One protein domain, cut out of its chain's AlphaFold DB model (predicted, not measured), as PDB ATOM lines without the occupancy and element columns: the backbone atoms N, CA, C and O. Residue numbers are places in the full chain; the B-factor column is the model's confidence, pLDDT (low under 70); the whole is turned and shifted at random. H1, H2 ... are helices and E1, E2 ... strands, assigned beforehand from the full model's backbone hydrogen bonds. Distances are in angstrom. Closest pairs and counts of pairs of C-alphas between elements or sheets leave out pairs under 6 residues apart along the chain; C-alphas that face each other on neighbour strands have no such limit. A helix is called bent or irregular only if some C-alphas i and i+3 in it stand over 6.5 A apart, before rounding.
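This is residues 72 to 134 of the 144 residues of an uncharacterized protein of Paraburkholderia ultramafica (UniProt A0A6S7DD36). The model is a small stack of three parts: an antiparallel hairpin of two strands, E1 and E2, then helix H1 packed on the hairpin, then helix H2 side by side with H1, so that H1 lies between the hairpin and H2. The two helices run the same way, and a long link without a named element, residues 105 to 122, leads back from the end of H1 to the beginning of H2. The printed part has 63 residues, with two named strands and two named helices in the order E1, E2, H1, H2; the sheet's order is E1, E2, and the class is mixed, helices and strands. The whole is compact, with a radius of gyration of the C-alphas of 11.6 A, and a rounded outline spanning 31 by 23 by 20 A.

E1, residues 72 to 75, and E2, residues 82 to 89, form a hairpin of antiparallel neighbour strands, with 169 degrees between their directions. The C-alphas of residues 73 and 85 face each other at 4.4 A. Across the pair, N 72 and O 86 are 2.8 A apart and N 86 and O 72 are 2.9 A apart, both within hydrogen-bond range. H1, residues 94 to 104, comes closest to E2 with the C-alphas of Gly 84 and Leu 102, 6.1 A apart. The closest C-alphas of H1 and E1 are those of His 72 and Ser 98, 6.7 A apart. H2, residues 123 to 134, and H1 touch, their closest C-alphas being those of Leu 100 and Cys 129, 6.9 A apart. The two helices run the same way at a shallow tilt of 20 degrees. H2 is apart from E1 and from E2. Every O i to N i+4 pair of H1 is within hydrogen-bond range, and in H2 7 of 8 are.

E1 begins at C-alpha 72, at (217.499, 265.133, 283.553), and has 4 residues. E2 is the longest strand, with 8 residues and 20.7 A from first to last C-alpha. H1 begins at C-alpha 94, at (218.619, 255.791, 283.820), and measures 15.6 A over 11 residues. H2, 12 residues, measures 17.2 A and ends at C-alpha 134, at (202.489, 257.342, 299.150). Neither helix is bent.

The two C-alphas farthest apart are those of Ala 90 and His 110, at 32.6 A. The printed part has no cut. The link from E1 to E2 is short, that from E2 to H1 is tight, and that from H1 to H2 is long, with 18 residues. The mean pLDDT of the printed part is 84.8; residues 92 to 93 and 133 to 134 are under 70.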
ATOM      1  N   HIS A  72     218.922 265.130 283.222       90.31
ATOM      2  CA  HIS A  72     217.499 265.133 283.553       90.31
ATOM      3  C   HIS A  72     217.194 266.391 284.344       90.31
ATOM      4  O   HIS A  72     217.924 266.719 285.278       90.31
ATOM      5  N   VAL A  73     216.126 267.089 283.973       91.56
ATOM      6  CA  VAL A  73     215.733 268.356 284.593       91.56
ATOM      7  C   VAL A  73     214.270 268.269 284.995       91.56
ATOM      8  O   VAL A  73     213.420 267.922 284.179       91.56
ATOM      9  N   LEU A  74     213.986 268.607 286.250       92.00
ATOM     10  CA  LEU A  74     212.639 268.781 286.767       92.00
ATOM     11  C   LEU A  74     212.320 270.274 286.841       92.00
ATOM     12  O   LEU A  74     213.065 271.056 287.439       92.00
ATOM     13  N   MET A  75     211.197 270.651 286.239       91.88
ATOM     14  CA  MET A  75     210.711 272.027 286.210       91.88
ATOM     15  C   MET A  75     209.395 272.154 286.971       91.88
ATOM     16  O   MET A  75     208.512 271.303 286.854       91.88
ATOM     17  N   GLU A  76     209.252 273.240 287.723       90.62
ATOM     18  CA  GLU A  76     207.982 273.648 288.313       90.62
ATOM     19  C   GLU A  76     207.121 274.304 287.229       90.62
ATOM     20  O   GLU A  76     207.519 275.276 286.591       90.62
ATOM     21  N   ASN A  77     205.940 273.739 286.987       89.00
ATOM     22  CA  ASN A  77     205.140 274.054 285.807       89.00
ATOM     23  C   ASN A  77     204.524 275.469 285.824       89.00
ATOM     24  O   ASN A  77     204.284 276.034 284.760       89.00
ATOM     25  N   ARG A  78     204.238 276.051 286.996       87.19
ATOM     26  CA  ARG A  78     203.585 277.367 287.107       87.19
ATOM     27  C   ARG A  78     204.554 278.527 286.873       87.19
ATOM     28  O   ARG A  78     204.159 279.520 286.268       87.19
ATOM     29  N   SER A  79     205.778 278.425 287.371       90.69
ATOM     30  CA  SER A  79     206.807 279.469 287.301       90.69
ATOM     31  C   SER A  79     207.847 279.218 286.211       90.69
ATOM     32  O   SER A  79     208.575 280.138 285.847       90.69
ATOM     33  N   GLY A  80     207.931 277.989 285.691       90.00
ATOM     34  CA  GLY A  80     208.968 277.589 284.740       90.00
ATOM     35  C   GLY A  80     210.360 277.480 285.370       90.00
ATOM     36  O   GLY A  80     211.356 277.467 284.649       90.00
ATOM     37  N   LEU A  81     210.453 277.431 286.704       92.31
ATOM     38  CA  LEU A  81     211.727 277.329 287.409       92.31
ATOM     39  C   LEU A  81     212.258 275.896 287.395       92.31
ATOM     40  O   LEU A  81     211.518 274.936 287.604       92.31
ATOM     41  N   VAL A  82     213.571 275.759 287.216       91.75
ATOM     42  CA  VAL A  82     214.266 274.487 287.437       91.75
ATOM     43  C   VAL A  82     214.347 274.240 288.939       91.75
ATOM     44  O   VAL A  82     214.966 275.016 289.663       91.75
ATOM     45  N   VAL A  83     213.730 273.153 289.397       90.56
ATOM     46  CA  VAL A  83     213.689 272.772 290.821       90.56
ATOM     47  C   VAL A  83     214.570 271.569 291.138       90.56
ATOM     48  O   VAL A  83     214.839 271.293 292.301       90.56
ATOM     49  N   GLY A  84     215.063 270.872 290.115       90.88
ATOM     50  CA  GLY A  84     216.028 269.798 290.284       90.88
ATOM     51  C   GLY A  84     216.686 269.417 288.967       90.88
ATOM     52  O   GLY A  84     216.079 269.519 287.901       90.88
ATOM     53  N   ALA A  85     217.935 268.969 289.040       91.94
ATOM     54  CA  ALA A  85     218.655 268.430 287.898       91.94
ATOM     55  C   ALA A  85     219.593 267.309 288.348       91.94
ATOM     56  O   ALA A  85     220.219 267.402 289.403       91.94
ATOM     57  N   VAL A  86     219.703 266.255 287.545       91.12
ATOM     58  CA  VAL A  86     220.642 265.156 287.791       91.12
ATOM     59  C   VAL A  86     221.248 264.689 286.477       91.12
ATOM     60  O   VAL A  86     220.566 264.609 285.457       91.12
ATOM     61  N   ALA A  87     222.541 264.384 286.497       90.50
ATOM     62  CA  ALA A  87     223.219 263.737 285.386       90.50
ATOM     63  C   ALA A  87     223.321 262.230 285.648       90.50
ATOM     64  O   ALA A  87     223.647 261.805 286.756       90.50
ATOM     65  N   SER A  88     223.061 261.420 284.626       89.06
ATOM     66  CA  SER A  88     223.236 259.972 284.658       89.06
ATOM     67  C   SER A  88     224.075 259.492 283.479       89.06
ATOM     68  O   SER A  88     224.264 260.191 282.477       89.06
ATOM     69  N   HIS A  89     224.562 258.257 283.569       87.31
ATOM     70  CA  HIS A  89     225.118 257.584 282.403       87.31
ATOM     71  C   HIS A  89     224.060 257.467 281.307       87.31
ATOM     72  O   HIS A  89     222.896 257.186 281.587       87.31
ATOM     73  N   ALA A  90     224.471 257.603 280.045       83.06
ATOM     74  CA  ALA A  90     223.599 257.371 278.894       83.06
ATOM     75  C   ALA A  90     223.352 255.866 278.644       83.06
ATOM     76  O   ALA A  90     223.530 255.343 277.540       83.06
ATOM     77  N   ASP A  91     222.964 255.143 279.694       72.62
ATOM     78  CA  ASP A  91     222.323 253.842 279.597       72.62
ATOM     79  C   ASP A  91     220.814 254.053 279.386       72.62
ATOM     80  O   ASP A  91     220.210 255.004 279.875       72.62
ATOM     81  N   GLY A  92     220.175 253.214 278.573       66.75
ATOM     82  CA  GLY A  92     218.775 253.420 278.172       66.75
ATOM     83  C   GLY A  92     217.737 253.257 279.292       66.75
ATOM     84  O   GLY A  92     216.552 253.214 278.975       66.75
ATOM     85  N   PHE A  93     218.161 253.109 280.551       66.88
ATOM     86  CA  PHE A  93     217.304 252.850 281.711       66.88
ATOM     87  C   PHE A  93     217.349 253.969 282.757       66.88
ATOM     88  O   PHE A  93     216.384 254.139 283.502       66.88
ATOM     89  N   SER A  94     218.425 254.756 282.802       73.06
ATOM     90  CA  SER A  94     218.619 255.791 283.820       73.06
ATOM     91  C   SER A  94     217.602 256.929 283.790       73.06
ATOM     92  O   SER A  94     217.442 257.602 284.802       73.06
ATOM     93  N   GLU A  95     216.896 257.145 282.681       79.69
ATOM     94  CA  GLU A  95     215.953 258.256 282.528       79.69
ATOM     95  C   GLU A  95     214.807 258.199 283.550       79.69
ATOM     96  O   GLU A  95     214.609 259.136 284.321       79.69
ATOM     97  N   ARG A  96     214.122 257.057 283.665       83.06
ATOM     98  CA  ARG A  96     213.003 256.894 284.614       83.06
ATOM     99  C   ARG A  96     213.460 256.945 286.067       83.06
ATOM    100  O   ARG A  96     212.845 257.623 286.881       83.06
ATOM    101  N   VAL A  97     214.568 256.266 286.368       84.50
ATOM    102  CA  VAL A  97     215.161 256.240 287.714       84.50
ATOM    103  C   VAL A  97     215.564 257.647 288.153       84.50
ATOM    104  O   VAL A  97     215.366 258.022 289.304       84.50
ATOM    105  N   SER A  98     216.108 258.443 287.231       87.44
ATOM    106  CA  SER A  98     216.513 259.819 287.512       87.44
ATOM    107  C   SER A  98     215.316 260.714 287.810       87.44
ATOM    108  O   SER A  98     215.389 261.516 288.736       87.44
ATOM    109  N   VAL A  99     214.201 260.549 287.092       86.69
ATOM    110  CA  VAL A  99     212.977 261.311 287.375       86.69
ATOM    111  C   VAL A  99     212.391 260.958 288.740       86.69
ATOM    112  O   VAL A  99     212.077 261.874 289.493       86.69
ATOM    113  N   LEU A 100     212.294 259.672 289.099       87.44
ATOM    114  CA  LEU A 100     211.799 259.267 290.425       87.44
ATOM    115  C   LEU A 100     212.649 259.872 291.547       87.44
ATOM    116  O   LEU A 100     212.113 260.498 292.455       87.44
ATOM    117  N   ARG A 101     213.980 259.817 291.403       87.75
ATOM    118  CA  ARG A 101     214.901 260.478 292.336       87.75
ATOM    119  C   ARG A 101     214.639 261.973 292.442       87.75
ATOM    120  O   ARG A 101     214.638 262.499 293.543       87.75
ATOM    121  N   LEU A 102     214.436 262.672 291.324       90.00
ATOM    122  CA  LEU A 102     214.141 264.107 291.353       90.00
ATOM    123  C   LEU A 102     212.814 264.408 292.067       90.00
ATOM    124  O   LEU A 102     212.726 265.427 292.746       90.00
ATOM    125  N   LEU A 103     211.810 263.533 291.947       88.81
ATOM    126  CA  LEU A 103     210.518 263.693 292.620       88.81
ATOM    127  C   LEU A 103     210.610 263.536 294.143       88.81
ATOM    128  O   LEU A 103     209.900 264.256 294.849       88.81
ATOM    129  N   ASP A 104     211.503 262.675 294.642       86.12
ATOM    130  CA  ASP A 104     211.735 262.484 296.084       86.12
ATOM    131  C   ASP A 104     212.231 263.759 296.778       86.12
ATOM    132  O   ASP A 104     211.924 264.001 297.943       86.12
ATOM    133  N   TYR A 105     212.958 264.614 296.052       84.06
ATOM    134  CA  TYR A 105     213.474 265.878 296.582       84.06
ATOM    135  C   TYR A 105     212.501 267.050 296.442       84.06
ATOM    136  O   TYR A 105     212.797 268.145 296.923       84.06
ATOM    137  N   VAL A 106     211.343 266.863 295.803       85.81
ATOM    138  CA  VAL A 106     210.331 267.924 295.740       85.81
ATOM    139  C   VAL A 106     209.650 268.013 297.106       85.81
ATOM    140  O   VAL A 106     209.012 267.043 297.517       85.81
ATOM    141  N   PRO A 107     209.701 269.149 297.815       81.19
ATOM    142  CA  PRO A 107     209.040 269.279 299.108       81.19
ATOM    143  C   PRO A 107     207.509 269.320 298.969       81.19
ATOM    144  O   PRO A 107     206.959 269.623 297.908       81.19
ATOM    145  N   GLY A 108     206.809 269.028 300.064       78.94
ATOM    146  CA  GLY A 108     205.360 269.200 300.185       78.94
ATOM    147  C   GLY A 108     204.576 267.894 300.301       78.94
ATOM    148  O   GLY A 108     204.877 266.904 299.637       78.94
ATOM    149  N   THR A 109     203.534 267.940 301.130       75.12
ATOM    150  CA  THR A 109     202.650 266.817 301.492       75.12
ATOM    151  C   THR A 109     201.373 266.745 300.648       75.12
ATOM    152  O   THR A 109     200.563 265.832 300.800       75.12
ATOM    153  N   HIS A 110     201.163 267.709 299.748       77.94
ATOM    154  CA  HIS A 110     200.002 267.748 298.865       77.94
ATOM    155  C   HIS A 110     200.194 266.847 297.639       77.94
ATOM    156  O   HIS A 110     201.307 266.482 297.263       77.94
ATOM    157  N   ALA A 111     199.086 266.505 296.980       80.25
ATOM    158  CA  ALA A 111     199.130 265.737 295.742       80.25
ATOM    159  C   ALA A 111     199.871 266.521 294.647       80.25
ATOM    160  O   ALA A 111     199.418 267.582 294.221       80.25
ATOM    161  N   LYS A 112     200.993 265.973 294.177       83.31
ATOM    162  CA  LYS A 112     201.790 266.537 293.084       83.31
ATOM    163  C   LYS A 112     201.311 265.979 291.747       83.31
ATOM    164  O   LYS A 112     201.058 264.780 291.619       83.31
ATOM    165  N   THR A 113     201.210 266.844 290.745       86.88
ATOM    166  CA  THR A 113     200.964 266.457 289.351       86.88
ATOM    167  C   THR A 113     202.267 266.546 288.572       86.88
ATOM    168  O   THR A 113     202.896 267.601 288.560       86.88
ATOM    169  N   VAL A 114     202.657 265.460 287.907       87.50
ATOM    170  CA  VAL A 114     203.885 265.400 287.107       87.50
ATOM    171  C   VAL A 114     203.507 265.400 285.631       87.50
ATOM    172  O   VAL A 114     202.780 264.519 285.177       87.50
ATOM    173  N   GLY A 115     203.987 266.401 284.896       88.06
ATOM    174  CA  GLY A 115     203.966 266.410 283.435       88.06
ATOM    175  C   GLY A 115     205.269 265.825 282.896       88.06
ATOM    176  O   GLY A 115     206.338 266.143 283.412       88.06
ATOM    177  N   ALA A 116     205.187 264.974 281.876       87.38
ATOM    178  CA  ALA A 116     206.351 264.366 281.237       87.38
ATOM    179  C   ALA A 116     206.092 264.112 279.745       87.38
ATOM    180  O   ALA A 116     204.945 264.116 279.291       87.38
ATOM    181  N   ASP A 117     207.163 263.871 278.987       84.38
ATOM    182  CA  ASP A 117     207.071 263.528 277.567       84.38
ATOM    183  C   ASP A 117     206.339 262.196 277.339       84.38
ATOM    184  O   ASP A 117     206.305 261.310 278.190       84.38
ATOM    185  N   LYS A 118     205.821 261.995 276.121       83.75
ATOM    186  CA  LYS A 118     205.037 260.801 275.746       83.75
ATOM    187  C   LYS A 118     205.708 259.462 276.088       83.75
ATOM    188  O   LYS A 118     205.025 258.489 276.375       83.75
ATOM    189  N   ILE A 119     207.037 259.381 276.028       82.81
ATOM    190  CA  ILE A 119     207.783 258.132 276.275       82.81
ATOM    191  C   ILE A 119     207.735 257.712 277.758       82.81
ATOM    192  O   ILE A 119     207.974 256.543 278.080       82.81
ATOM    193  N   TYR A 120     207.375 258.634 278.649       81.88
ATOM    194  CA  TYR A 120     207.178 258.364 280.069       81.88
ATOM    195  C   TYR A 120     205.806 257.768 280.377       81.88
ATOM    196  O   TYR A 120     205.667 257.125 281.414       81.88
ATOM    197  N   ASP A 121     204.819 257.901 279.483       86.50
ATOM    198  CA  ASP A 121     203.478 257.329 279.653       86.50
ATOM    199  C   ASP A 121     203.492 255.807 279.437       86.50
ATOM    200  O   ASP A 121     203.044 255.251 278.433       86.50
ATOM    201  N   THR A 122     204.115 255.117 280.386       88.62
ATOM    202  CA  THR A 122     204.182 253.662 280.460       88.62
ATOM    203  C   THR A 122     203.621 253.210 281.791       88.62
ATOM    204  O   THR A 122     203.811 253.872 282.810       88.62
ATOM    205  N   ARG A 123     202.941 252.058 281.783       89.38
ATOM    206  CA  ARG A 123     202.251 251.531 282.964       89.38
ATOM    207  C   ARG A 123     203.159 251.470 284.192       89.38
ATOM    208  O   ARG A 123     202.733 251.872 285.268       89.38
ATOM    209  N   ASP A 124     204.392 251.013 284.003       88.38
ATOM    210  CA  ASP A 124     205.356 250.843 285.090       88.38
ATOM    211  C   ASP A 124     205.763 252.202 285.670       88.38
ATOM    212  O   ASP A 124     205.626 252.415 286.865       88.38
ATOM    213  N   PHE A 125     206.107 253.180 284.827       87.19
ATOM    214  CA  PHE A 125     206.484 254.514 285.303       87.19
ATOM    215  C   PHE A 125     205.335 255.243 286.017       87.19
ATOM    216  O   PHE A 125     205.548 255.905 287.033       87.19
ATOM    217  N   VAL A 126     204.101 255.107 285.519       89.00
ATOM    218  CA  VAL A 126     202.915 255.670 286.184       89.00
ATOM    219  C   VAL A 126     202.673 254.985 287.532       89.00
ATOM    220  O   VAL A 126     202.286 255.652 288.493       89.00
ATOM    221  N   SER A 127     202.897 253.671 287.613       89.94
ATOM    222  CA  SER A 127     202.829 252.922 288.869       89.94
ATOM    223  C   SER A 127     203.882 253.416 289.861       89.94
ATOM    224  O   SER A 127     203.529 253.735 290.994       89.94
ATOM    225  N   ASP A 128     205.130 253.570 289.418       89.00
ATOM    226  CA  ASP A 128     206.237 254.048 290.249       89.00
ATOM    227  C   ASP A 128     205.948 255.459 290.788       89.00
ATOM    228  O   ASP A 128     206.021 255.694 291.993       89.00
ATOM    229  N   CYS A 129     205.483 256.384 289.939       88.56
ATOM    230  CA  CYS A 129     205.078 257.727 290.374       88.56
ATOM    231  C   CYS A 129     203.973 257.699 291.448       88.56
ATOM    232  O   CYS A 129     203.955 258.525 292.364       88.56
ATOM    233  N   ARG A 130     203.020 256.764 291.342       87.00
ATOM    234  CA  ARG A 130     201.918 256.620 292.310       87.00
ATOM    235  C   ARG A 130     202.356 255.967 293.617       87.00
ATOM    236  O   ARG A 130     201.748 256.266 294.645       87.00
ATOM    237  N   ALA A 131     203.354 255.088 293.581       85.25
ATOM    238  CA  ALA A 131     203.959 254.507 294.775       85.25
ATOM    239  C   ALA A 131     204.768 255.567 295.536       85.25
ATOM    240  O   ALA A 131     204.496 255.806 296.707       85.25
ATOM    241  N   HIS A 132     205.623 256.325 294.840       75.38
ATOM    242  CA  HIS A 132     206.388 257.430 295.435       75.38
ATOM    243  C   HIS A 132     205.496 258.513 296.071       75.38
ATOM    244  O   HIS A 132     205.841 259.095 297.098       75.38
ATOM    245  N   ARG A 133     204.294 258.751 295.525       64.62
ATOM    246  CA  ARG A 133     203.296 259.639 296.152       64.62
ATOM    247  C   ARG A 133     202.895 259.194 297.567       64.62
ATOM    248  O   ARG A 133     202.520 260.047 298.366       64.62
ATOM    249  N   GLN A 134     202.912 257.895 297.858       51.00
ATOM    250  CA  GLN A 134     202.489 257.342 299.150       51.00
ATOM    251  C   GLN A 134     203.607 257.379 300.200       51.00
ATOM    252  O   GLN A 134     203.309 257.339 301.388       51.00
TER     253      GLN A 134